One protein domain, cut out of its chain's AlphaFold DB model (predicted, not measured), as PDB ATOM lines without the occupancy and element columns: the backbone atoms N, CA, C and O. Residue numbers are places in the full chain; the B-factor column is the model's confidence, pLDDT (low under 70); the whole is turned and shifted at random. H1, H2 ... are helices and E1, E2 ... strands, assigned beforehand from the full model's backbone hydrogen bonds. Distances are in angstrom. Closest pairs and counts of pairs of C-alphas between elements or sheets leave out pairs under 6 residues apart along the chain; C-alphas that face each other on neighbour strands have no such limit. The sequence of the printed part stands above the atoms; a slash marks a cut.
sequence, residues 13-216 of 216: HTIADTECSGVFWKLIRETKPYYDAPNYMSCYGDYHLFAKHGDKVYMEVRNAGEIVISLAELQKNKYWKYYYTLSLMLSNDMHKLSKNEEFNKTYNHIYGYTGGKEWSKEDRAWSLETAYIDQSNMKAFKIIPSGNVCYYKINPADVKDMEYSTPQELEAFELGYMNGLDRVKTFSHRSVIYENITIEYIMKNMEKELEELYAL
ATOM      1  N   HIS A  13     109.109 -56.745-218.216       84.56
ATOM      2  CA  HIS A  13     110.184 -55.866-217.798       84.56
ATOM      3  C   HIS A  13     110.227 -55.821-216.274       84.56
ATOM      4  O   HIS A  13     109.221 -55.530-215.627       84.56
ATOM      5  N   THR A  14     111.402 -56.092-215.711       87.38
ATOM      6  CA  THR A  14     111.639 -55.968-214.273       87.38
ATOM      7  C   THR A  14     112.063 -54.542-213.933       87.38
ATOM      8  O   THR A  14     112.990 -54.013-214.547       87.38
ATOM      9  N   ILE A  15     111.420 -53.936-212.937       87.06
ATOM     10  CA  ILE A  15     111.797 -52.642-212.365       87.06
ATOM     11  C   ILE A  15     112.244 -52.878-210.924       87.06
ATOM     12  O   ILE A  15     111.443 -53.233-210.066       87.06
ATOM     13  N   ALA A  16     113.540 -52.699-210.670       81.62
ATOM     14  CA  ALA A  16     114.147 -53.072-209.395       81.62
ATOM     15  C   ALA A  16     113.678 -52.195-208.221       81.62
ATOM     16  O   ALA A  16     113.346 -52.717-207.162       81.62
ATOM     17  N   ASP A  17     113.612 -50.876-208.418       90.19
ATOM     18  CA  ASP A  17     113.479 -49.923-207.305       90.19
ATOM     19  C   ASP A  17     112.078 -49.305-207.164       90.19
ATOM     20  O   ASP A  17     111.850 -48.485-206.272       90.19
ATOM     21  N   THR A  18     111.144 -49.655-208.051       95.69
ATOM     22  CA  THR A  18     109.756 -49.177-208.002       95.69
ATOM     23  C   THR A  18     108.814 -50.361-207.842       95.69
ATOM     24  O   THR A  18     108.798 -51.267-208.672       95.69
ATOM     25  N   GLU A  19     107.991 -50.316-206.799       97.12
ATOM     26  CA  GLU A  19     106.913 -51.269-206.540       97.12
ATOM     27  C   GLU A  19     105.626 -50.764-207.202       97.12
ATOM     28  O   GLU A  19     105.103 -49.699-206.857       97.12
ATOM     29  N   CYS A  20     105.104 -51.522-208.158       97.06
ATOM     30  CA  CYS A  20     103.842 -51.244-208.831       97.06
ATOM     31  C   CYS A  20     102.727 -52.081-208.205       97.06
ATOM     32  O   CYS A  20     102.864 -53.288-208.042       97.06
ATOM     33  N   SER A  21     101.601 -51.455-207.878       97.56
ATOM     34  CA  SER A  21     100.399 -52.168-207.443       97.56
ATOM     35  C   SER A  21      99.136 -51.502-207.975       97.56
ATOM     36  O   SER A  21      99.133 -50.313-208.300       97.56
ATOM     37  N   GLY A  22      98.036 -52.244-208.062       96.00
ATOM     38  CA  GLY A  22      96.757 -51.649-208.422       96.00
ATOM     39  C   GLY A  22      95.551 -52.422-207.912       96.00
ATOM     40  O   GLY A  22      95.610 -53.619-207.662       96.00
ATOM     41  N   VAL A  23      94.438 -51.711-207.762       95.31
ATOM     42  CA  VAL A  23      93.109 -52.305-207.620       95.31
ATOM     43  C   VAL A  23      92.334 -51.973-208.876       95.31
ATOM     44  O   VAL A  23      92.217 -50.806-209.252       95.31
ATOM     45  N   PHE A  24      91.759 -52.999-209.490       93.31
ATOM     46  CA  PHE A  24      90.842 -52.843-210.601       93.31
ATOM     47  C   PHE A  24      89.525 -53.544-210.279       93.31
ATOM     48  O   PHE A  24      89.495 -54.704-209.867       93.31
ATOM     49  N   TRP A  25      88.423 -52.830-210.469       92.56
ATOM     50  CA  TRP A  25      87.071 -53.362-210.400       92.56
ATOM     51  C   TRP A  25      86.424 -53.247-211.773       92.56
ATOM     52  O   TRP A  25      86.565 -52.222-212.439       92.56
ATOM     53  N   LYS A  26      85.673 -54.270-212.189       89.44
ATOM     54  CA  LYS A  26      84.888 -54.221-213.424       89.44
ATOM     55  C   LYS A  26      83.489 -54.797-213.283       89.44
ATOM     56  O   LYS A  26      83.243 -55.728-212.520       89.44
ATOM     57  N   LEU A  27      82.597 -54.277-214.114       87.38
ATOM     58  CA  LEU A  27      81.236 -54.751-214.323       87.38
ATOM     59  C   LEU A  27      80.974 -54.785-215.827       87.38
ATOM     60  O   LEU A  27      80.906 -53.742-216.478       87.38
ATOM     61  N   ILE A  28      80.807 -55.984-216.373       85.56
ATOM     62  CA  ILE A  28      80.317 -56.190-217.734       85.56
ATOM     63  C   ILE A  28      78.826 -56.510-217.642       85.56
ATOM     64  O   ILE A  28      78.434 -57.422-216.917       85.56
ATOM     65  N   ARG A  29      77.987 -55.759-218.360       83.62
ATOM     66  CA  ARG A  29      76.546 -56.026-218.439       83.62
ATOM     67  C   ARG A  29      75.992 -55.701-219.813       83.62
ATOM     68  O   ARG A  29      76.391 -54.714-220.435       83.62
ATOM     69  N   GLU A  30      75.025 -56.493-220.247       83.88
ATOM     70  CA  GLU A  30      74.213 -56.167-221.409       83.88
ATOM     71  C   GLU A  30      73.332 -54.959-221.068       83.88
ATOM     72  O   GLU A  30      72.595 -54.965-220.079       83.88
ATOM     73  N   THR A  31      73.456 -53.895-221.854       79.56
ATOM     74  CA  THR A  31      72.671 -52.675-221.705       79.56
ATOM     75  C   THR A  31      71.714 -52.562-222.880       79.56
ATOM     76  O   THR A  31      72.117 -52.646-224.042       79.56
ATOM     77  N   LYS A  32      70.439 -52.332-222.563       78.69
ATOM     78  CA  LYS A  32      69.426 -51.970-223.547       78.69
ATOM     79  C   LYS A  32      69.408 -50.442-223.698       78.69
ATOM     80  O   LYS A  32      69.125 -49.757-222.711       78.69
ATOM     81  N   PRO A  33      69.753 -49.888-224.868       76.50
ATOM     82  CA  PRO A  33      69.632 -48.452-225.117       76.50
ATOM     83  C   PRO A  33      68.164 -47.986-225.082       76.50
ATOM     84  O   PRO A  33      67.233 -48.791-225.106       76.50
ATOM     85  N   TYR A  34      67.955 -46.666-225.020       72.50
ATOM     86  CA  TYR A  34      66.637 -46.070-225.261       72.50
ATOM     87  C   TYR A  34      66.242 -46.257-226.736       72.50
ATOM     88  O   TYR A  34      67.103 -46.145-227.609       72.50
ATOM     89  N   TYR A  35      64.945 -46.471-226.995       69.50
ATOM     90  CA  TYR A  35      64.374 -46.822-228.310       69.50
ATOM     91  C   TYR A  35      64.808 -48.217-228.807       69.50
ATOM     92  O   TYR A  35      65.662 -48.846-228.192       69.50
ATOM     93  N   ASP A  36      64.190 -48.737-229.875       80.50
ATOM     94  CA  ASP A  36      64.340 -50.123-230.388       80.50
ATOM     95  C   ASP A  36      65.745 -50.486-230.930       80.50
ATOM     96  O   ASP A  36      65.902 -51.365-231.778       80.50
ATOM     97  N   ALA A  37      66.793 -49.812-230.462       80.12
ATOM     98  CA  ALA A  37      68.170 -50.141-230.774       80.12
ATOM     99  C   ALA A  37      68.577 -51.493-230.143       80.12
ATOM    100  O   ALA A  37      68.085 -51.867-229.071       80.12
ATOM    101  N   PRO A  38      69.484 -52.239-230.804       81.12
ATOM    102  CA  PRO A  38      69.942 -53.527-230.308       81.12
ATOM    103  C   PRO A  38      70.665 -53.370-228.971       81.12
ATOM    104  O   PRO A  38      71.347 -52.373-228.717       81.12
ATOM    105  N   ASN A  39      70.537 -54.391-228.128       82.38
ATOM    106  CA  ASN A  39      71.328 -54.488-226.911       82.38
ATOM    107  C   ASN A  39      72.822 -54.459-227.254       82.38
ATOM    108  O   ASN A  39      73.255 -55.002-228.274       82.38
ATOM    109  N   TYR A  40      73.616 -53.858-226.377       78.69
ATOM    110  CA  TYR A  40      75.068 -53.864-226.494       78.69
ATOM    111  C   TYR A  40      75.706 -54.221-225.157       78.69
ATOM    112  O   TYR A  40      75.141 -53.991-224.087       78.69
ATOM    113  N   MET A  41      76.910 -54.782-225.208       78.25
ATOM    114  CA  MET A  41      77.668 -55.071-224.001       78.25
ATOM    115  C   MET A  41      78.343 -53.792-223.505       78.25
ATOM    116  O   MET A  41      79.165 -53.198-224.199       78.25
ATOM    117  N   SER A  42      77.993 -53.364-222.299       75.44
ATOM    118  CA  SER A  42      78.627 -52.235-221.620       75.44
ATOM    119  C   SER A  42      79.652 -52.739-220.614       75.44
ATOM    120  O   SER A  42      79.422 -53.741-219.934       75.44
ATOM    121  N   CYS A  43      80.773 -52.032-220.503       78.69
ATOM    122  CA  CYS A  43      81.764 -52.295-219.474       78.69
ATOM    123  C   CYS A  43      81.998 -51.039-218.640       78.69
ATOM    124  O   CYS A  43      82.378 -49.992-219.160       78.69
ATOM    125  N   TYR A  44      81.774 -51.173-217.340       81.62
ATOM    126  CA  TYR A  44      82.140 -50.193-216.334       81.62
ATOM    127  C   TYR A  44      83.373 -50.700-215.612       81.62
ATOM    128  O   TYR A  44      83.532 -51.903-215.404       81.62
ATOM    129  N   GLY A  45      84.227 -49.775-215.208       84.38
ATOM    130  CA  GLY A  45      85.378 -50.131-214.407       84.38
ATOM    131  C   GLY A  45      85.733 -49.036-213.436       84.38
ATOM    132  O   GLY A  45      85.286 -47.895-213.554       84.38
ATOM    133  N   ASP A  46      86.536 -49.391-212.467       88.50
ATOM    134  CA  ASP A  46      87.089 -48.451-211.530       88.50
ATOM    135  C   ASP A  46      88.493 -48.897-211.155       88.50
ATOM    136  O   ASP A  46      88.760 -50.098-211.120       88.50
ATOM    137  N   TYR A  47      89.387 -47.944-210.928       91.56
ATOM    138  CA  TYR A  47      90.772 -48.249-210.634       91.56
ATOM    139  C   TYR A  47      91.411 -47.269-209.659       91.56
ATOM    140  O   TYR A  47      91.094 -46.073-209.641       91.56
ATOM    141  N   HIS A  48      92.370 -47.822-208.923       95.06
ATOM    142  CA  HIS A  48      93.397 -47.125-208.164       95.06
ATOM    143  C   HIS A  48      94.729 -47.769-208.521       95.06
ATOM    144  O   HIS A  48      94.911 -48.965-208.295       95.06
ATOM    145  N   LEU A  49      95.630 -47.004-209.119       96.44
ATOM    146  CA  LEU A  49      96.947 -47.464-209.538       96.44
ATOM    147  C   LEU A  49      97.998 -46.768-208.692       96.44
ATOM    148  O   LEU A  49      97.898 -45.567-208.450       96.44
ATOM    149  N   PHE A  50      99.012 -47.518-208.285       98.44
ATOM    150  CA  PHE A  50     100.102 -47.032-207.459       98.44
ATOM    151  C   PHE A  50     101.440 -47.457-208.052       98.44
ATOM    152  O   PHE A  50     101.597 -48.594-208.505       98.44
ATOM    153  N   ALA A  51     102.407 -46.549-208.020       98.19
ATOM    154  CA  ALA A  51     103.809 -46.851-208.268       98.19
ATOM    155  C   ALA A  51     104.646 -46.138-207.203       98.19
ATOM    156  O   ALA A  51     104.593 -44.914-207.076       98.19
ATOM    157  N   LYS A  52     105.371 -46.909-206.393       98.44
ATOM    158  CA  LYS A  52     106.099 -46.418-205.222       98.44
ATOM    159  C   LYS A  52     107.599 -46.598-205.406       98.44
ATOM    160  O   LYS A  52     108.059 -47.712-205.628       98.44
ATOM    161  N   HIS A  53     108.355 -45.524-205.216       98.06
ATOM    162  CA  HIS A  53     109.814 -45.520-205.178       98.06
ATOM    163  C   HIS A  53     110.286 -44.893-203.860       98.06
ATOM    164  O   HIS A  53     110.140 -43.687-203.638       98.06
ATOM    165  N   GLY A  54     110.834 -45.705-202.951       96.50
ATOM    166  CA  GLY A  54     111.135 -45.253-201.589       96.50
ATOM    167  C   GLY A  54     109.873 -44.760-200.867       96.50
ATOM    168  O   GLY A  54     108.905 -45.510-200.750       96.50
ATOM    169  N   ASP A  55     109.882 -43.510-200.391       97.56
ATOM    170  CA  ASP A  55     108.717 -42.839-199.779       97.56
ATOM    171  C   ASP A  55     107.808 -42.147-200.812       97.56
ATOM    172  O   ASP A  55     106.695 -41.751-200.485       97.56
ATOM    173  N   LYS A  56     108.240 -42.006-202.069       98.44
ATOM    174  CA  LYS A  56     107.471 -41.316-203.109       98.44
ATOM    175  C   LYS A  56     106.471 -42.269-203.755       98.44
ATOM    176  O   LYS A  56     106.842 -43.361-204.181       98.44
ATOM    177  N   VAL A  57     105.216 -41.847-203.860       98.69
ATOM    178  CA  VAL A  57     104.110 -42.629-204.414       98.69
ATOM    179  C   VAL A  57     103.409 -41.825-205.499       98.69
ATOM    180  O   VAL A  57     102.786 -40.805-205.216       98.69
ATOM    181  N   TYR A  58     103.464 -42.322-206.731       98.62
ATOM    182  CA  TYR A  58     102.502 -41.961-207.765       98.62
ATOM    183  C   TYR A  58     101.193 -42.705-207.497       98.62
ATOM    184  O   TYR A  58     101.202 -43.927-207.316       98.62
ATOM    185  N   MET A  59     100.078 -41.982-207.485       98.31
ATOM    186  CA  MET A  59      98.734 -42.537-207.391       98.31
ATOM    187  C   MET A  59      97.875 -41.996-208.533       98.31
ATOM    188  O   MET A  59      97.702 -40.788-208.659       98.31
ATOM    189  N   GLU A  60      97.267 -42.891-209.307       94.94
ATOM    190  CA  GLU A  60      96.263 -42.557-210.318       94.94
ATOM    191  C   GLU A  60      94.916 -43.167-209.938       94.94
ATOM    192  O   GLU A  60      94.816 -44.360-209.642       94.94
ATOM    193  N   VAL A  61      93.851 -42.371-209.986       92.31
ATOM    194  CA  VAL A  61      92.501 -42.835-209.662       92.31
ATOM    195  C   VAL A  61      91.520 -42.373-210.724       92.31
ATOM    196  O   VAL A  61      91.461 -41.188-211.078       92.31
ATOM    197  N   ARG A  62      90.681 -43.302-211.203       86.94
ATOM    198  CA  ARG A  62      89.646 -42.985-212.197       86.94
ATOM    199  C   ARG A  62      88.795 -41.807-211.714       86.94
ATOM    200  O   ARG A  62      88.219 -41.861-210.625       86.94
ATOM    201  N   ASN A  63      88.665 -40.792-212.566       82.88
ATOM    202  CA  ASN A  63      87.907 -39.552-212.347       82.88
ATOM    203  C   ASN A  63      88.452 -38.600-211.263       82.88
ATOM    204  O   ASN A  63      87.918 -37.502-211.154       82.88
ATOM    205  N   ALA A  64      89.490 -38.967-210.501       89.38
ATOM    206  CA  ALA A  64      90.178 -38.036-209.597       89.38
ATOM    207  C   ALA A  64      91.449 -37.444-210.232       89.38
ATOM    208  O   ALA A  64      91.831 -36.329-209.903       89.38
ATOM    209  N   GLY A  65      92.066 -38.168-211.174       89.94
ATOM    210  CA  GLY A  65      93.303 -37.754-211.834       89.94
ATOM    211  C   GLY A  65      94.503 -38.522-211.296       89.94
ATOM    212  O   GLY A  65      94.386 -39.707-210.974       89.94
ATOM    213  N   GLU A  66      95.647 -37.855-211.223       94.38
ATOM    214  CA  GLU A  66      96.904 -38.417-210.732       94.38
ATOM    215  C   GLU A  66      97.629 -37.427-209.829       94.38
ATOM    216  O   GLU A  66      97.501 -36.219-210.014       94.38
ATOM    217  N   ILE A  67      98.371 -37.951-208.857       98.00
ATOM    218  CA  ILE A  67      99.204 -37.171-207.940       98.00
ATOM    219  C   ILE A  67     100.472 -37.935-207.575       98.00
ATOM    220  O   ILE A  67     100.509 -39.166-207.626       98.00
ATOM    221  N   VAL A  68     101.491 -37.195-207.148       98.69
ATOM    222  CA  VAL A  68     102.725 -37.736-206.575       98.69
ATOM    223  C   VAL A  68     102.859 -37.213-205.153       98.69
ATOM    224  O   VAL A  68     103.036 -36.020-204.925       98.69
ATOM    225  N   ILE A  69     102.770 -38.104-204.177       98.75
ATOM    226  CA  ILE A  69     102.759 -37.767-202.749       98.75
ATOM    227  C   ILE A  69     103.717 -38.664-201.975       98.75
ATOM    228  O   ILE A  69     104.222 -39.649-202.506       98.75
ATOM    229  N   SER A  70     103.993 -38.335-200.714       98.56
ATOM    230  CA  SER A  70     104.701 -39.268-199.836       98.56
ATOM    231  C   SER A  70     103.785 -40.407-199.390       98.56
ATOM    232  O   SER A  70     102.559 -40.257-199.323       98.56
ATOM    233  N   LEU A  71     104.371 -41.540-199.002       98.50
ATOM    234  CA  LEU A  71     103.632 -42.635-198.387       98.50
ATOM    235  C   LEU A  71     102.964 -42.150-197.099       98.50
ATOM    236  O   LEU A  71     101.811 -42.485-196.843       98.50
ATOM    237  N   ALA A  72     103.645 -41.312-196.316       98.50
ATOM    238  CA  ALA A  72     103.063 -40.711-195.120       98.50
ATOM    239  C   ALA A  72     101.796 -39.888-195.422       98.50
ATOM    240  O   ALA A  72     100.823 -39.992-194.677       98.50
ATOM    241  N   GLU A  73     101.781 -39.103-196.504       98.44
ATOM    242  CA  GLU A  73     100.599 -38.342-196.931       98.44
ATOM    243  C   GLU A  73      99.464 -39.272-197.371       98.44
ATOM    244  O   GLU A  73      98.334 -39.133-196.901       98.44
ATOM    245  N   LEU A  74      99.775 -40.292-198.181       98.31
ATOM    246  CA  LEU A  74      98.806 -41.298-198.626       98.31
ATOM    247  C   LEU A  74      98.087 -41.954-197.438       98.31
ATOM    248  O   LEU A  74      96.874 -42.173-197.475       98.31
ATOM    249  N   GLN A  75      98.827 -42.251-196.368       97.81
ATOM    250  CA  GLN A  75      98.315 -42.938-195.182       97.81
ATOM    251  C   GLN A  75      97.372 -42.077-194.320       97.81
ATOM    252  O   GLN A  75      96.652 -42.640-193.488       97.81
ATOM    253  N   LYS A  76      97.336 -40.748-194.505       97.19
ATOM    254  CA  LYS A  76      96.425 -39.850-193.767       97.19
ATOM    255  C   LYS A  76      94.974 -40.016-194.211       97.19
ATOM    256  O   LYS A  76      94.064 -39.948-193.384       97.19
ATOM    257  N   ASN A  77      94.744 -40.256-195.501       95.12
ATOM    258  CA  ASN A  77      93.405 -40.450-196.037       95.12
ATOM    259  C   ASN A  77      92.998 -41.928-195.934       95.12
ATOM    260  O   ASN A  77      93.585 -42.805-196.570       95.12
ATOM    261  N   LYS A  78      91.942 -42.218-195.161       94.62
ATOM    262  CA  LYS A  78      91.483 -43.599-194.920       94.62
ATOM    263  C   LYS A  78      91.113 -44.361-196.199       94.62
ATOM    264  O   LYS A  78      91.250 -45.580-196.230       94.62
ATOM    265  N   TYR A  79      90.631 -43.666-197.232       94.50
ATOM    266  CA  TYR A  79      90.228 -44.292-198.487       94.50
ATOM    267  C   TYR A  79      91.456 -44.677-199.309       94.50
ATOM    268  O   TYR A  79      91.546 -45.812-199.769       94.50
ATOM    269  N   TRP A  80      92.414 -43.759-199.457       96.31
ATOM    270  CA  TRP A  80      93.651 -44.017-200.198       96.31
ATOM    271  C   TRP A  80      94.469 -45.110-199.524       96.31
ATOM    272  O   TRP A  80      94.868 -46.063-200.185       96.31
ATOM    273  N   LYS A  81      94.600 -45.039-198.194       97.94
ATOM    274  CA  LYS A  81      95.198 -46.098-197.379       97.94
ATOM    275  C   LYS A  81      94.554 -47.457-197.639       97.94
ATOM    276  O   LYS A  81      95.266 -48.421-197.885       97.94
ATOM    277  N   TYR A  82      93.222 -47.537-197.590       97.56
ATOM    278  CA  TYR A  82      92.501 -48.787-197.822       97.56
ATOM    279  C   TYR A  82      92.810 -49.377-199.202       97.56
ATOM    280  O   TYR A  82      93.176 -50.545-199.304       97.56
ATOM    281  N   TYR A  83      92.693 -48.572-200.262       97.38
ATOM    282  CA  TYR A  83      92.924 -49.053-201.624       97.38
ATOM    283  C   TYR A  83      94.393 -49.376-201.898       97.38
ATOM    284  O   TYR A  83      94.659 -50.292-202.666       97.38
ATOM    285  N   TYR A  84      95.328 -48.691-201.240       98.38
ATOM    286  CA  TYR A  84      96.745 -49.037-201.284       98.38
ATOM    287  C   TYR A  84      97.022 -50.376-200.591       98.38
ATOM    288  O   TYR A  84      97.682 -51.240-201.148       98.38
ATOM    289  N   THR A  85      96.465 -50.627-199.402       98.00
ATOM    290  CA  THR A  85      96.604 -51.948-198.763       98.00
ATOM    291  C   THR A  85      95.988 -53.052-199.627       98.00
ATOM    292  O   THR A  85      96.579 -54.117-199.790       98.00
ATOM    293  N   LEU A  86      94.819 -52.791-200.215       97.56
ATOM    294  CA  LEU A  86      94.147 -53.731-201.108       97.56
ATOM    295  C   LEU A  86      94.944 -53.990-202.396       97.56
ATOM    296  O   LEU A  86      94.976 -55.127-202.857       97.56
ATOM    297  N   SER A  87      95.610 -52.979-202.961       97.56
ATOM    298  CA  SER A  87      96.424 -53.153-204.170       97.56
ATOM    299  C   SER A  87      97.615 -54.070-203.923       97.56
ATOM    300  O   SER A  87      97.893 -54.932-204.753       97.56
ATOM    301  N   LEU A  88      98.285 -53.931-202.776       96.88
ATOM    302  CA  LEU A  88      99.403 -54.798-202.390       96.88
ATOM    303  C   LEU A  88      98.971 -56.265-202.276       96.88
ATOM    304  O   LEU A  88      99.700 -57.154-202.693       96.88
ATOM    305  N   MET A  89      97.766 -56.513-201.759       95.88
ATOM    306  CA  MET A  89      97.200 -57.857-201.601       95.88
ATOM    307  C   MET A  89      96.817 -58.535-202.925       95.88
ATOM    308  O   MET A  89      96.798 -59.760-203.005       95.88
ATOM    309  N   LEU A  90      96.471 -57.754-203.950       95.44
ATOM    310  CA  LEU A  90      96.013 -58.270-205.246       95.44
ATOM    311  C   LEU A  90      97.122 -58.348-206.302       95.44
ATOM    312  O   LEU A  90      96.939 -59.004-207.329       95.44
ATOM    313  N   SER A  91      98.249 -57.679-206.069       93.00
ATOM    314  CA  SER A  91      99.363 -57.634-207.015       93.00
ATOM    315  C   SER A  91     100.183 -58.918-206.931       93.00
ATOM    316  O   SER A  91     100.644 -59.284-205.855       93.00
ATOM    317  N   ASN A  92     100.381 -59.589-208.068       86.62
ATOM    318  CA  ASN A  92     101.092 -60.868-208.110       86.62
ATOM    319  C   ASN A  92     102.616 -60.674-208.015       86.62
ATOM    320  O   ASN A  92     103.274 -61.295-207.188       86.62
ATOM    321  N   ASP A  93     103.174 -59.792-208.850       91.75
ATOM    322  CA  ASP A  93     104.592 -59.414-208.831       91.75
ATOM    323  C   ASP A  93     104.717 -57.908-209.075       91.75
ATOM    324  O   ASP A  93     104.552 -57.420-210.194       91.75
ATOM    325  N   MET A  94     105.000 -57.163-208.006       94.19
ATOM    326  CA  MET A  94     105.034 -55.698-208.025       94.19
ATOM    327  C   MET A  94     106.202 -55.118-208.832       94.19
ATOM    328  O   MET A  94     106.202 -53.925-209.132       94.19
ATOM    329  N   HIS A  95     107.193 -55.932-209.194       94.06
ATOM    330  CA  HIS A  95     108.372 -55.490-209.934       94.06
ATOM    331  C   HIS A  95     108.309 -55.862-211.412       94.06
ATOM    332  O   HIS A  95     109.214 -55.505-212.166       94.06
ATOM    333  N   LYS A  96     107.265 -56.572-211.848       91.56
ATOM    334  CA  LYS A  96     107.163 -57.120-213.198       91.56
ATOM    335  C   LYS A  96     106.032 -56.459-213.974       91.56
ATOM    336  O   LYS A  96     104.853 -56.729-213.759       91.56
ATOM    337  N   LEU A  97     106.405 -55.617-214.932       90.44
ATOM    338  CA  LEU A  97     105.467 -54.952-215.830       90.44
ATOM    339  C   LEU A  97     105.482 -55.574-217.217       90.44
ATOM    340  O   LEU A  97     106.514 -56.021-217.705       90.44
ATOM    341  N   SER A  98     104.342 -55.534-217.886       87.94
ATOM    342  CA  SER A  98     104.206 -55.887-219.293       87.94
ATOM    343  C   SER A  98     104.068 -54.625-220.124       87.94
ATOM    344  O   SER A  98     103.249 -53.757-219.795       87.94
ATOM    345  N   LYS A  99     104.812 -54.544-221.228       85.38
ATOM    346  CA  LYS A  99     104.587 -53.497-222.226       85.38
ATOM    347  C   LYS A  99     103.531 -53.975-223.227       85.38
ATOM    348  O   LYS A  99     103.762 -54.948-223.940       85.38
ATOM    349  N   ASN A 100     102.371 -53.323-223.270       74.00
ATOM    350  CA  ASN A 100     101.253 -53.705-224.134       74.00
ATOM    351  C   ASN A 100     100.618 -52.476-224.799       74.00
ATOM    352  O   ASN A 100      99.689 -51.868-224.275       74.00
ATOM    353  N   GLU A 101     101.126 -52.138-225.981       69.50
ATOM    354  CA  GLU A 101     100.661 -50.998-226.779       69.50
ATOM    355  C   GLU A 101      99.305 -51.267-227.464       69.50
ATOM    356  O   GLU A 101      98.563 -50.335-227.778       69.50
ATOM    357  N   GLU A 102      98.927 -52.536-227.670       65.00
ATOM    358  CA  GLU A 102      97.668 -52.903-228.335       65.00
ATOM    359  C   GLU A 102      96.434 -52.725-227.441       65.00
ATOM    360  O   GLU A 102      95.315 -52.571-227.942       65.00
ATOM    361  N   PHE A 103      96.622 -52.683-226.121       63.03
ATOM    362  CA  PHE A 103      95.537 -52.532-225.155       63.03
ATOM    363  C   PHE A 103      94.707 -51.252-225.343       63.03
ATOM    364  O   PHE A 103      93.483 -51.284-225.163       63.03
ATOM    365  N   ASN A 104      95.343 -50.159-225.783       57.12
ATOM    366  CA  ASN A 104      94.683 -48.880-226.082       57.12
ATOM    367  C   ASN A 104      93.614 -49.000-227.184       57.12
ATOM    368  O   ASN A 104      92.866 -48.064-227.434       57.12
ATOM    369  N   LYS A 105      93.487 -50.143-227.866       60.47
ATOM    370  CA  LYS A 105      92.395 -50.379-228.822       60.47
ATOM    371  C   LYS A 105      91.156 -50.995-228.164       60.47
ATOM    372  O   LYS A 105      90.043 -50.745-228.619       60.47
ATOM    373  N   THR A 106      91.325 -51.758-227.083       60.97
ATOM    374  CA  THR A 106      90.273 -52.629-226.524       60.97
ATOM    375  C   THR A 106      89.502 -51.988-225.366       60.97
ATOM    376  O   THR A 106      88.320 -52.272-225.185       60.97
ATOM    377  N   TYR A 107      90.123 -51.094-224.588       63.22
ATOM    378  CA  TYR A 107      89.575 -50.654-223.291       63.22
ATOM    379  C   TYR A 107      89.349 -49.150-223.139       63.22
ATOM    380  O   TYR A 107      89.215 -48.618-222.034       63.22
ATOM    381  N   ASN A 108      89.175 -48.490-224.274       62.16
ATOM    382  CA  ASN A 108      88.933 -47.060-224.401       62.16
ATOM    383  C   ASN A 108      87.862 -46.499-223.461       62.16
ATOM    384  O   ASN A 108      88.049 -45.477-222.801       62.16
ATOM    385  N   HIS A 109      86.761 -47.227-223.295       60.12
ATOM    386  CA  HIS A 109      85.662 -46.792-222.443       60.12
ATOM    387  C   HIS A 109      85.939 -46.916-220.929       60.12
ATOM    388  O   HIS A 109      85.378 -46.169-220.122       60.12
ATOM    389  N   ILE A 110      86.817 -47.839-220.525       66.75
ATOM    390  CA  ILE A 110      87.146 -48.071-219.112       66.75
ATOM    391  C   ILE A 110      88.114 -47.005-218.599       66.75
ATOM    392  O   ILE A 110      87.873 -46.431-217.538       66.75
ATOM    393  N   TYR A 111      89.169 -46.712-219.357       66.19
ATOM    394  CA  TYR A 111      90.229 -45.783-218.939       66.19
ATOM    395  C   TYR A 111      89.984 -44.345-219.394       66.19
ATOM    396  O   TYR A 111      90.869 -43.501-219.286       66.19
ATOM    397  N   GLY A 112      88.787 -44.060-219.921       56.91
ATOM    398  CA  GLY A 112      88.427 -42.730-220.410       56.91
ATOM    399  C   GLY A 112      89.175 -42.309-221.678       56.91
ATOM    400  O   GLY A 112      89.113 -41.140-222.047       56.91
ATOM    401  N   TYR A 113      89.843 -43.240-222.364       52.28
ATOM    402  CA  TYR A 113      90.468 -42.996-223.659       52.28
ATOM    403  C   TYR A 113      89.368 -42.958-224.723       52.28
ATOM    404  O   TYR A 113      89.022 -43.951-225.350       52.28
ATOM    405  N   THR A 114      88.731 -41.808-224.915       48.06
ATOM    406  CA  THR A 114      87.868 -41.607-226.083       48.06
ATOM    407  C   THR A 114      88.773 -41.222-227.245       48.06
ATOM    408  O   THR A 114      89.166 -40.060-227.325       48.06
ATOM    409  N   GLY A 115      89.123 -42.186-228.107       39.66
ATOM    410  CA  GLY A 115      90.007 -42.046-229.280       39.66
ATOM    411  C   GLY A 115      89.513 -41.072-230.362       39.66
ATOM    412  O   GLY A 115      89.352 -41.441-231.517       39.66
ATOM    413  N   GLY A 116      89.243 -39.827-229.981       42.50
ATOM    414  CA  GLY A 116      88.687 -38.771-230.824       42.50
ATOM    415  C   GLY A 116      88.626 -37.387-230.163       42.50
ATOM    416  O   GLY A 116      88.220 -36.435-230.820       42.50
ATOM    417  N   LYS A 117      89.030 -37.234-228.891       43.41
ATOM    418  CA  LYS A 117      89.253 -35.916-228.274       43.41
ATOM    419  C   LYS A 117      90.757 -35.707-228.089       43.41
ATOM    420  O   LYS A 117      91.411 -36.533-227.466       43.41
ATOM    421  N   GLU A 118      91.296 -34.606-228.616       43.72
ATOM    422  CA  GLU A 118      92.737 -34.276-228.613       43.72
ATOM    423  C   GLU A 118      93.414 -34.270-227.229       43.72
ATOM    424  O   GLU A 118      94.636 -34.337-227.161       43.72
ATOM    425  N   TRP A 119      92.642 -34.243-226.140       39.38
ATOM    426  CA  TRP A 119      93.126 -34.079-224.768       39.38
ATOM    427  C   TRP A 119      93.558 -35.375-224.052       39.38
ATOM    428  O   TRP A 119      93.948 -35.300-222.893       39.38
ATOM    429  N   SER A 120      93.496 -36.559-224.680       45.66
ATOM    430  CA  SER A 120      93.902 -37.831-224.038       45.66
ATOM    431  C   SER A 120      94.816 -38.709-224.906       45.66
ATOM    432  O   SER A 120      94.629 -39.921-224.970       45.66
ATOM    433  N   LYS A 121      95.782 -38.103-225.609       49.56
ATOM    434  CA  LYS A 121      96.742 -38.785-226.507       49.56
ATOM    435  C   LYS A 121      97.865 -39.558-225.793       49.56
ATOM    436  O   LYS A 121      98.864 -39.887-226.423       49.56
ATOM    437  N   GLU A 122      97.754 -39.824-224.498       59.19
ATOM    438  CA  GLU A 122      98.786 -40.582-223.792       59.19
ATOM    439  C   GLU A 122      98.528 -42.074-223.969       59.19
ATOM    440  O   GLU A 122      97.600 -42.646-223.388       59.19
ATOM    441  N   ASP A 123      99.332 -42.697-224.827       68.31
ATOM    442  CA  ASP A 123      99.317 -44.139-225.012       68.31
ATOM    443  C   ASP A 123      99.813 -44.809-223.727       68.31
ATOM    444  O   ASP A 123     100.991 -44.742-223.370       68.31
ATOM    445  N   ARG A 124      98.903 -45.489-223.023       81.56
ATOM    446  CA  ARG A 124      99.265 -46.306-221.864       81.56
ATOM    447  C   ARG A 124      99.990 -47.546-222.365       81.56
ATOM    448  O   ARG A 124      99.370 -48.422-222.963       81.56
ATOM    449  N   ALA A 125     101.301 -47.598-222.164       82.38
ATOM    450  CA  ALA A 125     102.128 -48.706-222.640       82.38
ATOM    451  C   ALA A 125     102.432 -49.734-221.543       82.38
ATOM    452  O   ALA A 125     102.684 -50.892-221.857       82.38
ATOM    453  N   TRP A 126     102.418 -49.327-220.273       88.06
ATOM    454  CA  TRP A 126     102.877 -50.144-219.152       88.06
ATOM    455  C   TRP A 126     101.710 -50.705-218.358       88.06
ATOM    456  O   TRP A 126     100.824 -49.956-217.951       88.06
ATOM    457  N   SER A 127     101.728 -52.013-218.107       88.81
ATOM    458  CA  SER A 127     100.693 -52.696-217.334       88.81
ATOM    459  C   SER A 127     101.258 -53.631-216.282       88.81
ATOM    460  O   SER A 127     102.284 -54.272-216.500       88.81
ATOM    461  N   LEU A 128     100.567 -53.715-215.152       90.56
ATOM    462  CA  LEU A 128     100.833 -54.686-214.101       90.56
ATOM    463  C   LEU A 128      99.900 -55.889-214.257       90.56
ATOM    464  O   LEU A 128      98.690 -55.726-214.458       90.56
ATOM    465  N   GLU A 129     100.466 -57.086-214.121       88.88
ATOM    466  CA  GLU A 129      99.690 -58.310-213.968       88.88
ATOM    467  C   GLU A 129      99.172 -58.401-212.526       88.88
ATOM    468  O   GLU A 129      99.942 -58.537-211.573       88.88
ATOM    469  N   THR A 130      97.855 -58.306-212.362       91.06
ATOM    470  CA  THR A 130      97.212 -58.270-211.046       91.06
ATOM    471  C   THR A 130      95.958 -59.124-211.028       91.06
ATOM    472  O   THR A 130      95.267 -59.277-212.043       91.06
ATOM    473  N   ALA A 131      95.610 -59.632-209.851       94.69
ATOM    474  CA  ALA A 131      94.257 -60.081-209.603       94.69
ATOM    475  C   ALA A 131      93.302 -58.872-209.583       94.69
ATOM    476  O   ALA A 131      93.697 -57.752-209.243       94.69
ATOM    477  N   TYR A 132      92.040 -59.067-209.967       94.19
ATOM    478  CA  TYR A 132      91.065 -57.974-210.031       94.19
ATOM    479  C   TYR A 132      89.658 -58.400-209.626       94.19
ATOM    480  O   TYR A 132      89.294 -59.575-209.679       94.19
ATOM    481  N   ILE A 133      88.837 -57.419-209.254       95.44
ATOM    482  CA  ILE A 133      87.477 -57.632-208.762       95.44
ATOM    483  C   ILE A 133      86.496 -57.607-209.939       95.44
ATOM    484  O   ILE A 133      86.363 -56.606-210.642       95.44
ATOM    485  N   ASP A 134      85.761 -58.698-210.138       93.25
ATOM    486  CA  ASP A 134      84.690 -58.802-211.129       93.25
ATOM    487  C   ASP A 134      83.316 -58.793-210.450       93.25
ATOM    488  O   ASP A 134      83.059 -59.569-209.528       93.25
ATOM    489  N   GLN A 135      82.426 -57.928-210.938       91.81
ATOM    490  CA  GLN A 135      81.013 -57.854-210.549       91.81
ATOM    491  C   GLN A 135      80.083 -58.073-211.756       91.81
ATOM    492  O   GLN A 135      78.923 -57.669-211.747       91.81
ATOM    493  N   SER A 136      80.571 -58.702-212.828       87.62
ATOM    494  CA  SER A 136      79.769 -58.951-214.037       87.62
ATOM    495  C   SER A 136      78.548 -59.837-213.744       87.62
ATOM    496  O   SER A 136      77.490 -59.687-214.354       87.62
ATOM    497  N   ASN A 137      78.643 -60.702-212.730       85.25
ATOM    498  CA  ASN A 137      77.467 -61.262-212.075       85.25
ATOM    499  C   ASN A 137      76.959 -60.262-211.028       85.25
ATOM    500  O   ASN A 137      77.496 -60.202-209.930       85.25
ATOM    501  N   MET A 138      75.893 -59.513-211.326       75.50
ATOM    502  CA  MET A 138      75.374 -58.466-210.426       75.50
ATOM    503  C   MET A 138      75.025 -58.946-209.002       75.50
ATOM    504  O   MET A 138      74.833 -58.116-208.115       75.50
ATOM    505  N   LYS A 139      74.920 -60.262-208.774       80.38
ATOM    506  CA  LYS A 139      74.636 -60.862-207.465       80.38
ATOM    507  C   LYS A 139      75.887 -61.205-206.648       80.38
ATOM    508  O   LYS A 139      75.734 -61.561-205.485       80.38
ATOM    509  N   ALA A 140      77.087 -61.153-207.227       87.31
ATOM    510  CA  ALA A 140      78.303 -61.605-206.561       87.31
ATOM    511  C   ALA A 140      79.543 -60.819-206.999       87.31
ATOM    512  O   ALA A 140      79.702 -60.462-208.164       87.31
ATOM    513  N   PHE A 141      80.452 -60.617-206.051       93.38
ATOM    514  CA  PHE A 141      81.813 -60.181-206.325       93.38
ATOM    515  C   PHE A 141      82.731 -61.397-206.293       93.38
ATOM    516  O   PHE A 141      82.520 -62.311-205.497       93.38
ATOM    517  N   LYS A 142      83.748 -61.405-207.149       94.75
ATOM    518  CA  LYS A 142      84.799 -62.424-207.122       94.75
ATOM    519  C   LYS A 142      86.131 -61.839-207.552       94.75
ATOM    520  O   LYS A 142      86.166 -60.888-208.334       94.75
ATOM    521  N   ILE A 143      87.206 -62.462-207.091       96.12
ATOM    522  CA  ILE A 143      88.547 -62.202-207.596       96.12
ATOM    523  C   ILE A 143      88.789 -63.043-208.850       96.12
ATOM    524  O   ILE A 143      88.503 -64.242-208.885       96.12
ATOM    525  N   ILE A 144      89.299 -62.401-209.896       94.31
ATOM    526  CA  ILE A 144      89.903 -63.063-211.048       94.31
ATOM    527  C   ILE A 144      91.421 -63.025-210.836       94.31
ATOM    528  O   ILE A 144      91.944 -61.934-210.627       94.31
ATOM    529  N   PRO A 145      92.117 -64.176-210.869       90.19
ATOM    530  CA  PRO A 145      93.484 -64.311-210.346       90.19
ATOM    531  C   PRO A 145      94.567 -63.617-211.181       90.19
ATOM    532  O   PRO A 145      95.655 -63.339-210.685       90.19
ATOM    533  N   SER A 146      94.296 -63.352-212.456       84.12
ATOM    534  CA  SER A 146      95.237 -62.657-213.328       84.12
ATOM    535  C   SER A 146      94.490 -61.823-214.358       84.12
ATOM    536  O   SER A 146      93.437 -62.205-214.885       84.12
ATOM    537  N   GLY A 147      95.058 -60.659-214.627       80.19
ATOM    538  CA  GLY A 147      94.690 -59.779-215.709       80.19
ATOM    539  C   GLY A 147      95.708 -58.656-215.835       80.19
ATOM    540  O   GLY A 147      96.076 -58.015-214.851       80.19
ATOM    541  N   ASN A 148      96.103 -58.359-217.069       77.31
ATOM    542  CA  ASN A 148      96.745 -57.089-217.392       77.31
ATOM    543  C   ASN A 148      95.634 -56.044-217.449       77.31
ATOM    544  O   ASN A 148      95.066 -55.814-218.516       77.31
ATOM    545  N   VAL A 149      95.245 -55.518-216.284       81.00
ATOM    546  CA  VAL A 149      94.120 -54.578-216.097       81.00
ATOM    547  C   VAL A 149      94.513 -53.337-215.292       81.00
ATOM    548  O   VAL A 149      93.660 -52.556-214.898       81.00
ATOM    549  N   CYS A 150      95.798 -53.133-215.035       88.81
ATOM    550  CA  CYS A 150      96.303 -51.952-214.349       88.81
ATOM    551  C   CYS A 150      97.325 -51.274-215.255       88.81
ATOM    552  O   CYS A 150      98.486 -51.663-215.253       88.81
ATOM    553  N   TYR A 151      96.870 -50.314-216.066       88.88
ATOM    554  CA  TYR A 151      97.697 -49.621-217.060       88.88
ATOM    555  C   TYR A 151      98.066 -48.230-216.586       88.88
ATOM    556  O   TYR A 151      97.179 -47.406-216.375       88.88
ATOM    557  N   TYR A 152      99.354 -47.948-216.494       89.44
ATOM    558  CA  TYR A 152      99.871 -46.665-216.039       89.44
ATOM    559  C   TYR A 152      99.945 -45.666-217.197       89.44
ATOM    560  O   TYR A 152     100.283 -46.038-218.324       89.44
ATOM    561  N   LYS A 153      99.628 -44.393-216.922       88.69
ATOM    562  CA  LYS A 153      99.910 -43.281-217.851       88.69
ATOM    563  C   LYS A 153     101.399 -42.970-217.950       88.69
ATOM    564  O   LYS A 153     101.881 -42.556-218.996       88.69
ATOM    565  N   ILE A 154     102.116 -43.196-216.856       90.88
ATOM    566  CA  ILE A 154     103.557 -42.993-216.755       90.88
ATOM    567  C   ILE A 154     104.318 -44.293-217.027       90.88
ATOM    568  O   ILE A 154     103.764 -45.390-216.934       90.88
ATOM    569  N   ASN A 155     105.618 -44.178-217.287       92.12
ATOM    570  CA  ASN A 155     106.552 -45.272-217.051       92.12
ATOM    571  C   ASN A 155     106.870 -45.327-215.542       92.12
ATOM    572  O   ASN A 155     107.447 -44.372-215.021       92.12
ATOM    573  N   PRO A 156     106.539 -46.411-214.816       94.31
ATOM    574  CA  PRO A 156     106.756 -46.461-213.367       94.31
ATOM    575  C   PRO A 156     108.224 -46.347-212.920       94.31
ATOM    576  O   PRO A 156     108.491 -46.013-211.764       94.31
ATOM    577  N   ALA A 157     109.193 -46.571-213.815       92.94
ATOM    578  CA  ALA A 157     110.607 -46.326-213.523       92.94
ATOM    579  C   ALA A 157     110.928 -44.833-213.296       92.94
ATOM    580  O   ALA A 157     111.909 -44.514-212.621       92.94
ATOM    581  N   ASP A 158     110.088 -43.931-213.812       94.81
ATOM    582  CA  ASP A 158     110.319 -42.484-213.778       94.81
ATOM    583  C   ASP A 158     109.809 -41.843-212.476       94.81
ATOM    584  O   ASP A 158     110.138 -40.696-212.185       94.81
ATOM    585  N   VAL A 159     109.062 -42.584-211.639       96.19
ATOM    586  CA  VAL A 159     108.497 -42.077-210.368       96.19
ATOM    587  C   VAL A 159     109.563 -41.424-209.497       96.19
ATOM    588  O   VAL A 159     109.315 -40.378-208.903       96.19
ATOM    589  N   LYS A 160     110.769 -41.999-209.444       96.19
ATOM    590  CA  LYS A 160     111.886 -41.472-208.650       96.19
ATOM    591  C   LYS A 160     112.219 -40.011-208.988       96.19
ATOM    592  O   LYS A 160     112.547 -39.251-208.077       96.19
ATOM    593  N   ASP A 161     112.047 -39.620-210.249       96.75
ATOM    594  CA  ASP A 161     112.414 -38.312-210.791       96.75
ATOM    595  C   ASP A 161     111.215 -37.348-210.859       96.75
ATOM    596  O   ASP A 161     111.399 -36.157-211.096       96.75
ATOM    597  N   MET A 162     109.989 -37.823-210.600       97.44
ATOM    598  CA  MET A 162     108.794 -36.972-210.593       97.44
ATOM    599  C   MET A 162     108.797 -35.996-209.413       97.44
ATOM    600  O   MET A 162     109.183 -36.347-208.292       97.44
ATOM    601  N   GLU A 163     108.321 -34.778-209.641       98.19
ATOM    602  CA  GLU A 163     108.107 -33.802-208.574       98.19
ATOM    603  C   GLU A 163     106.921 -34.210-207.691       98.19
ATOM    604  O   GLU A 163     105.974 -34.847-208.152       98.19
ATOM    605  N   TYR A 164     106.981 -33.856-206.406       98.56
ATOM    606  CA  TYR A 164     105.821 -33.990-205.528       98.56
ATOM    607  C   TYR A 164     104.748 -32.985-205.935       98.56
ATOM    608  O   TYR A 164     105.057 -31.832-206.233       98.56
ATOM    609  N   SER A 165     103.492 -33.410-205.868       98.38
ATOM    610  CA  SER A 165     102.350 -32.533-206.066       98.38
ATOM    611  C   SER A 165     102.340 -31.412-205.028       98.38
ATOM    612  O   SER A 165     102.593 -31.613-203.835       98.38
ATOM    613  N   THR A 166     102.018 -30.216-205.493       98.31
ATOM    614  CA  THR A 166     101.779 -29.040-204.664       98.31
ATOM    615  C   THR A 166     100.541 -29.233-203.777       98.31
ATOM    616  O   THR A 166      99.659 -30.038-204.094       98.31
ATOM    617  N   PRO A 167     100.404 -28.469-202.677       97.81
ATOM    618  CA  PRO A 167      99.199 -28.509-201.849       97.81
ATOM    619  C   PRO A 167      97.901 -28.250-202.632       97.81
ATOM    620  O   PRO A 167      96.884 -28.872-202.347       97.81
ATOM    621  N   GLN A 168      97.939 -27.369-203.635       97.88
ATOM    622  CA  GLN A 168      96.786 -27.053-204.481       97.88
ATOM    623  C   GLN A 168      96.396 -28.225-205.391       97.88
ATOM    624  O   GLN A 168      95.209 -28.494-205.573       97.88
ATOM    625  N   GLU A 169      97.373 -28.943-205.949       97.94
ATOM    626  CA  GLU A 169      97.121 -30.158-206.738       97.94
ATOM    627  C   GLU A 169      96.566 -31.283-205.864       97.94
ATOM    628  O   GLU A 169      95.639 -31.979-206.278       97.94
ATOM    629  N   LEU A 170      97.078 -31.424-204.637       97.38
ATOM    630  CA  LEU A 170      96.557 -32.383-203.666       97.38
ATOM    631  C   LEU A 170      95.101 -32.075-203.288       97.38
ATOM    632  O   LEU A 170      94.270 -32.981-203.286       97.38
ATOM    633  N   GLU A 171      94.772 -30.808-203.024       95.69
ATOM    634  CA  GLU A 171      93.401 -30.371-202.730       95.69
ATOM    635  C   GLU A 171      92.465 -30.616-203.923       95.69
ATOM    636  O   GLU A 171      91.363 -31.140-203.755       95.69
ATOM    637  N   ALA A 172      92.908 -30.302-205.145       94.38
ATOM    638  CA  ALA A 172      92.135 -30.554-206.357       94.38
ATOM    639  C   ALA A 172      91.891 -32.054-206.581       94.38
ATOM    640  O   ALA A 172      90.770 -32.454-206.919       94.38
ATOM    641  N   PHE A 173      92.909 -32.889-206.355       94.75
ATOM    642  CA  PHE A 173      92.782 -34.340-206.432       94.75
ATOM    643  C   PHE A 173      91.829 -34.879-205.366       94.75
ATOM    644  O   PHE A 173      90.958 -35.685-205.685       94.75
ATOM    645  N   GLU A 174      91.943 -34.432-204.112       93.62
ATOM    646  CA  GLU A 174      91.046 -34.852-203.033       93.62
ATOM    647  C   GLU A 174      89.602 -34.441-203.326       93.62
ATOM    648  O   GLU A 174      88.686 -35.259-203.209       93.62
ATOM    649  N   LEU A 175      89.392 -33.214-203.802       90.81
ATOM    650  CA  LEU A 175      88.083 -32.746-204.229       90.81
ATOM    651  C   LEU A 175      87.530 -33.629-205.355       90.81
ATOM    652  O   LEU A 175      86.393 -34.088-205.258       90.81
ATOM    653  N   GLY A 176      88.327 -33.929-206.387       88.75
ATOM    654  CA  GLY A 176      87.953 -34.830-207.483       88.75
ATOM    655  C   GLY A 176      87.645 -36.256-207.013       88.75
ATOM    656  O   GLY A 176      86.674 -36.871-207.457       88.75
ATOM    657  N   TYR A 177      88.415 -36.757-206.048       90.50
ATOM    658  CA  TYR A 177      88.213 -38.058-205.417       90.50
ATOM    659  C   TYR A 177      86.879 -38.122-204.658       90.50
ATOM    660  O   TYR A 177      86.168 -39.131-204.720       90.50
ATOM    661  N   MET A 178      86.516 -37.039-203.966       86.88
ATOM    662  CA  MET A 178      85.327 -36.965-203.113       86.88
ATOM    663  C   MET A 178      84.042 -36.582-203.872       86.88
ATOM    664  O   MET A 178      82.956 -37.025-203.489       86.88
ATOM    665  N   ASN A 179      84.126 -35.817-204.967       75.75
ATOM    666  CA  ASN A 179      82.984 -35.102-205.564       75.75
ATOM    667  C   ASN A 179      81.978 -35.900-206.413       75.75
ATOM    668  O   ASN A 179      81.153 -35.293-207.097       75.75
ATOM    669  N   GLY A 180      81.927 -37.231-206.364       56.88
ATOM    670  CA  GLY A 180      80.810 -37.893-207.059       56.88
ATOM    671  C   GLY A 180      80.917 -39.365-207.376       56.88
ATOM    672  O   GLY A 180      80.131 -39.860-208.180       56.88
ATOM    673  N   LEU A 181      81.849 -40.088-206.774       63.22
ATOM    674  CA  LEU A 181      82.051 -41.483-207.129       63.22
ATOM    675  C   LEU A 181      81.229 -42.370-206.197       63.22
ATOM    676  O   LEU A 181      81.305 -42.247-204.971       63.22
ATOM    677  N   ASP A 182      80.479 -43.311-206.780       66.75
ATOM    678  CA  ASP A 182      79.837 -44.408-206.044       66.75
ATOM    679  C   ASP A 182      80.824 -45.077-205.075       66.75
ATOM    680  O   ASP A 182      80.410 -45.537-204.012       66.75
ATOM    681  N   ARG A 183      82.131 -45.052-205.385       76.81
ATOM    682  CA  ARG A 183      83.211 -45.549-204.524       76.81
ATOM    683  C   ARG A 183      83.193 -44.946-203.116       76.81
ATOM    684  O   ARG A 183      83.358 -45.691-202.164       76.81
ATOM    685  N   VAL A 184      82.976 -43.633-202.962       82.06
ATOM    686  CA  VAL A 184      82.990 -42.968-201.644       82.06
ATOM    687  C   VAL A 184      81.670 -43.219-200.924       82.06
ATOM    688  O   VAL A 184      81.661 -43.575-199.747       82.06
ATOM    689  N   LYS A 185      80.551 -43.113-201.652       84.94
ATOM    690  CA  LYS A 185      79.198 -43.317-201.107       84.94
ATOM    691  C   LYS A 185      78.971 -44.742-200.611       84.94
ATOM    692  O   LYS A 185      78.333 -44.944-199.586       84.94
ATOM    693  N   THR A 186      79.491 -45.724-201.341       86.88
ATOM    694  CA  THR A 186      79.322 -47.152-201.036       86.88
ATOM    695  C   THR A 186      80.547 -47.763-200.364       86.88
ATOM    696  O   THR A 186      80.582 -48.978-200.170       86.88
ATOM    697  N   PHE A 187      81.530 -46.938-199.978       90.62
ATOM    698  CA  PHE A 187      82.809 -47.393-199.441       90.62
ATOM    699  C   PHE A 187      82.634 -48.366-198.281       90.62
ATOM    700  O   PHE A 187      83.173 -49.458-198.344       90.62
ATOM    701  N   SER A 188      81.841 -48.013-197.263       89.69
ATOM    702  CA  SER A 188      81.670 -48.836-196.056       89.69
ATOM    703  C   SER A 188      81.135 -50.239-196.343       89.69
ATOM    704  O   SER A 188      81.460 -51.179-195.627       89.69
ATOM    705  N   HIS A 189      80.318 -50.390-197.384       90.44
ATOM    706  CA  HIS A 189      79.790 -51.684-197.795       90.44
ATOM    707  C   HIS A 189      80.777 -52.431-198.696       90.44
ATOM    708  O   HIS A 189      81.072 -53.602-198.468       90.44
ATOM    709  N   ARG A 190      81.317 -51.745-199.713       90.62
ATOM    710  CA  ARG A 190      82.253 -52.347-200.668       90.62
ATOM    711  C   ARG A 190      83.563 -52.753-200.013       90.62
ATOM    712  O   ARG A 190      84.091 -53.792-200.380       90.62
ATOM    713  N   SER A 191      84.058 -51.983-199.046       94.19
ATOM    714  CA  SER A 191      85.337 -52.255-198.394       94.19
ATOM    715  C   SER A 191      85.326 -53.606-197.682       94.19
ATOM    716  O   SER A 191      86.270 -54.374-197.824       94.19
ATOM    717  N   VAL A 192      84.224 -53.927-196.996       95.00
ATOM    718  CA  VAL A 192      84.036 -55.216-196.311       95.00
ATOM    719  C   VAL A 192      83.956 -56.360-197.318       95.00
ATOM    720  O   VAL A 192      84.596 -57.390-197.140       95.00
ATOM    721  N   ILE A 193      83.197 -56.180-198.403       95.06
ATOM    722  CA  ILE A 193      83.089 -57.203-199.451       95.06
ATOM    723  C   ILE A 193      84.455 -57.475-200.077       95.06
ATOM    724  O   ILE A 193      84.846 -58.629-200.205       95.06
ATOM    725  N   TYR A 194      85.166 -56.420-200.475       96.25
ATOM    726  CA  TYR A 194      86.460 -56.515-201.143       96.25
ATOM    727  C   TYR A 194      87.515 -57.138-200.234       96.25
ATOM    728  O   TYR A 194      88.278 -57.979-200.694       96.25
ATOM    729  N   GLU A 195      87.528 -56.775-198.954       96.00
ATOM    730  CA  GLU A 195      88.415 -57.379-197.962       96.00
ATOM    731  C   GLU A 195      88.141 -58.881-197.821       96.00
ATOM    732  O   GLU A 195      89.056 -59.677-198.010       96.00
ATOM    733  N   ASN A 196      86.880 -59.282-197.626       96.56
ATOM    734  CA  ASN A 196      86.513 -60.692-197.473       96.56
ATOM    735  C   ASN A 196      86.905 -61.536-198.693       96.56
ATOM    736  O   ASN A 196      87.603 -62.537-198.545       96.56
ATOM    737  N   ILE A 197      86.518 -61.120-199.906       97.12
ATOM    738  CA  ILE A 197      86.836 -61.891-201.121       97.12
ATOM    739  C   ILE A 197      88.342 -61.922-201.414       97.12
ATOM    740  O   ILE A 197      88.820 -62.859-202.051       97.12
ATOM    741  N   THR A 198      89.092 -60.905-200.978       96.81
ATOM    742  CA  THR A 198      90.551 -60.856-201.153       96.81
ATOM    743  C   THR A 198      91.246 -61.775-200.158       96.81
ATOM    744  O   THR A 198      92.139 -62.516-200.553       96.81
ATOM    745  N   ILE A 199      90.806 -61.791-198.897       96.31
ATOM    746  CA  ILE A 199      91.313 -62.729-197.885       96.31
ATOM    747  C   ILE A 199      91.046 -64.169-198.327       96.31
ATOM    748  O   ILE A 199      91.971 -64.975-198.338       96.31
ATOM    749  N   GLU A 200      89.819 -64.484-198.756       96.19
ATOM    750  CA  GLU A 200      89.471 -65.813-199.281       96.19
ATOM    751  C   GLU A 200      90.364 -66.213-200.464       96.19
ATOM    752  O   GLU A 200      90.841 -67.346-200.539       96.19
ATOM    753  N   TYR A 201      90.620 -65.277-201.381       95.62
ATOM    754  CA  TYR A 201      91.509 -65.494-202.519       95.62
ATOM    755  C   TYR A 201      92.950 -65.797-202.088       95.62
ATOM    756  O   TYR A 201      93.529 -66.781-202.550       95.62
ATOM    757  N   ILE A 202      93.516 -64.993-201.185       94.06
ATOM    758  CA  ILE A 202      94.883 -65.182-200.683       94.06
ATOM    759  C   ILE A 202      95.004 -66.510-199.939       94.06
ATOM    760  O   ILE A 202      95.934 -67.266-200.206       94.06
ATOM    761  N   MET A 203      94.053 -66.827-199.054       94.38
ATOM    762  CA  MET A 203      94.044 -68.095-198.318       94.38
ATOM    763  C   MET A 203      94.055 -69.289-199.272       94.38
ATOM    764  O   MET A 203      94.870 -70.193-199.109       94.38
ATOM    765  N   LYS A 204      93.224 -69.255-200.318       93.81
ATOM    766  CA  LYS A 204      93.188 -70.313-201.330       93.81
ATOM    767  C   LYS A 204      94.511 -70.455-202.092       93.81
ATOM    768  O   LYS A 204      94.912 -71.570-202.416       93.81
ATOM    769  N   ASN A 205      95.181 -69.347-202.404       90.19
ATOM    770  CA  ASN A 205      96.489 -69.395-203.056       90.19
ATOM    771  C   ASN A 205      97.554 -69.990-202.127       90.19
ATOM    772  O   ASN A 205      98.307 -70.856-202.558       90.19
ATOM    773  N   MET A 206      97.561 -69.597-200.850       91.50
ATOM    774  CA  MET A 206      98.469 -70.161-199.847       91.50
ATOM    775  C   MET A 206      98.246 -71.665-199.642       91.50
ATOM    776  O   MET A 206      99.209 -72.419-199.548       91.50
ATOM    777  N   GLU A 207      96.988 -72.117-199.593       92.81
ATOM    778  CA  GLU A 207      96.647 -73.545-199.518       92.81
ATOM    779  C   GLU A 207      97.187 -74.310-200.733       92.81
ATOM    780  O   GLU A 207      97.813 -75.354-200.568       92.81
ATOM    781  N   LYS A 208      97.026 -73.758-201.941       91.00
ATOM    782  CA  LYS A 208      97.541 -74.361-203.177       91.00
ATOM    783  C   LYS A 208      99.069 -74.457-203.189       91.00
ATOM    784  O   LYS A 208      99.604 -75.504-203.536       91.00
ATOM    785  N   GLU A 209      99.766 -73.390-202.803       89.94
ATOM    786  CA  GLU A 209     101.233 -73.392-202.696       89.94
ATOM    787  C   GLU A 209     101.717 -74.426-201.674       89.94
ATOM    788  O   GLU A 209     102.693 -75.137-201.910       89.94
ATOM    789  N   LEU A 210     101.008 -74.558-200.552       92.69
ATOM    790  CA  LEU A 210     101.318 -75.540-199.520       92.69
ATOM    791  C   LEU A 210     101.117 -76.982-200.015       92.69
ATOM    792  O   LEU A 210     101.966 -77.838-199.768       92.69
ATOM    793  N   GLU A 211     100.021 -77.258-200.723       92.81
ATOM    794  CA  GLU A 211      99.763 -78.561-201.347       92.81
ATOM    795  C   GLU A 211     100.841 -78.924-202.379       92.81
ATOM    796  O   GLU A 211     101.321 -80.059-202.392       92.81
ATOM    797  N   GLU A 212     101.268 -77.964-203.203       91.75
ATOM    798  CA  GLU A 212     102.342 -78.151-204.188       91.75
ATOM    799  C   GLU A 212     103.695 -78.443-203.521       91.75
ATOM    800  O   GLU A 212     104.443 -79.291-204.006       91.75
ATOM    801  N   LEU A 213     103.989 -77.810-202.380       90.31
ATOM    802  CA  LEU A 213     105.198 -78.076-201.593       90.31
ATOM    803  C   LEU A 213     105.208 -79.471-200.956       90.31
ATOM    804  O   LEU A 213     106.267 -80.086-200.881       90.31
ATOM    805  N   TYR A 214     104.058 -79.974-200.497       88.25
ATOM    806  CA  TYR A 214     103.944 -81.322-199.923       88.25
ATOM    807  C   TYR A 214     103.844 -82.439-200.972       88.25
ATOM    808  O   TYR A 214     103.975 -83.613-200.621       88.25
ATOM    809  N   ALA A 215     103.588 -82.097-202.236       83.56
ATOM    810  CA  ALA A 215     103.579 -83.039-203.354       83.56
ATOM    811  C   ALA A 215     104.978 -83.292-203.962       83.56
ATOM    812  O   ALA A 215     105.101 -84.159-204.833       83.56
ATOM    813  N   LEU A 216     106.002 -82.546-203.519       60.28
ATOM    814  CA  LEU A 216     107.426 -82.707-203.854       60.28
ATOM    815  C   LEU A 216     108.138 -83.652-202.875       60.28
ATOM    816  O   LEU A 216     109.021 -84.402-203.351       60.28
TER     817      LEU A 216
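What this domain is: This is residues 13 to 216 of the 216 residues of an uncharacterized protein of viral metagenome (UniProt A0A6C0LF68). A long twisted hairpin, E1 and E2, runs through a six-stranded sheet, with H1, H2 and H5 over one face and, on the other, H4 and a small crossed sheet of E5, E6 and E9 that is partly face to face with it. Two ends stick out: the hairpin's tip, residues 33 to 38, and residues 206 to 216, of which 206 to 214 belong to the long helix H7, which passes over the edge strand E8. The printed part has 204 residues, with named elements in the order E1 E2 E3 E4 H1 H2 E5 H3 E6 E7 E8 E9 H4 H5 H6 H7, seven helices and nine strands of mixed class. The large sheet runs E4 E3 E2 E1 E7 E8 and is mixed; the small one is antiparallel. The whole is compact, with a radius of gyration of the C-alphas of 17.8 A and spans of 60 by 46 by 36 A.

How they stand to each other: E1, residues 19 to 31, and E2, residues 40 to 53, form an antiparallel hairpin, with N 25 and O 46 2.8 A apart. E2 and E3, residues 56 to 61, form another, with N 58 and O 51 at 2.8 A, as do E3 and E4, residues 65 to 70, with N 59 and O 67 at 2.9 A. E1 to E4 are a meander, each strand the antiparallel neighbour of the one before. H1, residues 71 to 74, is on this twisted sheet at a height of 8.6 A. H2, residues 78 to 90, is on the same face and runs across the strands, at 78 degrees to E1 on the local plane; their closest C-alphas, of Gly 22 and Ser 87, are 4.5 A apart. H3, residues 101 to 105, only grazes the small sheet of E5, residues 96 to 99, E6, residues 126 to 129, and E9, residues 148 to 152. Across E5 and E6, N 98 and O 127 are within hydrogen-bond range at 2.8 A, and across E6 and E9, N 128 and O 150 are within hydrogen-bond range at 2.9 A. The two sheets make a sandwich, two sheets face to face, with the parts that face each other 9.9 A centre to centre and the strands of the one at 85 degrees to those of the other. E7, residues 132 to 134, is parallel to E1, with N 26 and O 133 at 2.9 A, and forms a hairpin with E8, residues 142 to 144, with N 132 and O 144 at 2.9 A. H4, residues 156 to 161, is on the opposite face from H2; its closest C-alpha to E2 is Lys 160, 5.7 A from that of His 53. H5, residues 167 to 178, lies over E4, with the C-alphas of Gly 65 and Phe 173 closest at 6.4 A. H6, residues 182 to 185, is on neither sheet. H7, residues 187 to 214, touches H2 with residues 191 to 202 alone, at a shallow tilt of 23 degrees, the same way; Leu 90 and Thr 198 have the closest C-alphas, 7.3 A. Every O i to N i+4 pair is within hydrogen-bond range in H2 and H5, 23 of 24 in H7, 0 of 1 in H3 and 0 of 2 in H4, where O i to N i+3 gives 1 of 2 and 2 of 3; H1 and H6 are too short for such a pair.

Where its parts are: E1 begins at C-alpha 19 (106.913, -51.269, -206.540) and is 37.5 A long; E2 is 41.6 A, H2 18.5 A and H5 16.3 A. H7, 40.0 A, ends at C-alpha 214 (103.944, -81.322, -199.923).

The domain as a whole: The C-alphas of Tyr 35 and Leu 216 are farthest apart, 61.1 A. The printed part has no cut; the link H3 to E6 is long. Mean pLDDT of the printed part is 86.6, with residue 35, residues 101 to 123, residues 180 to 182 and residue 216 under 70.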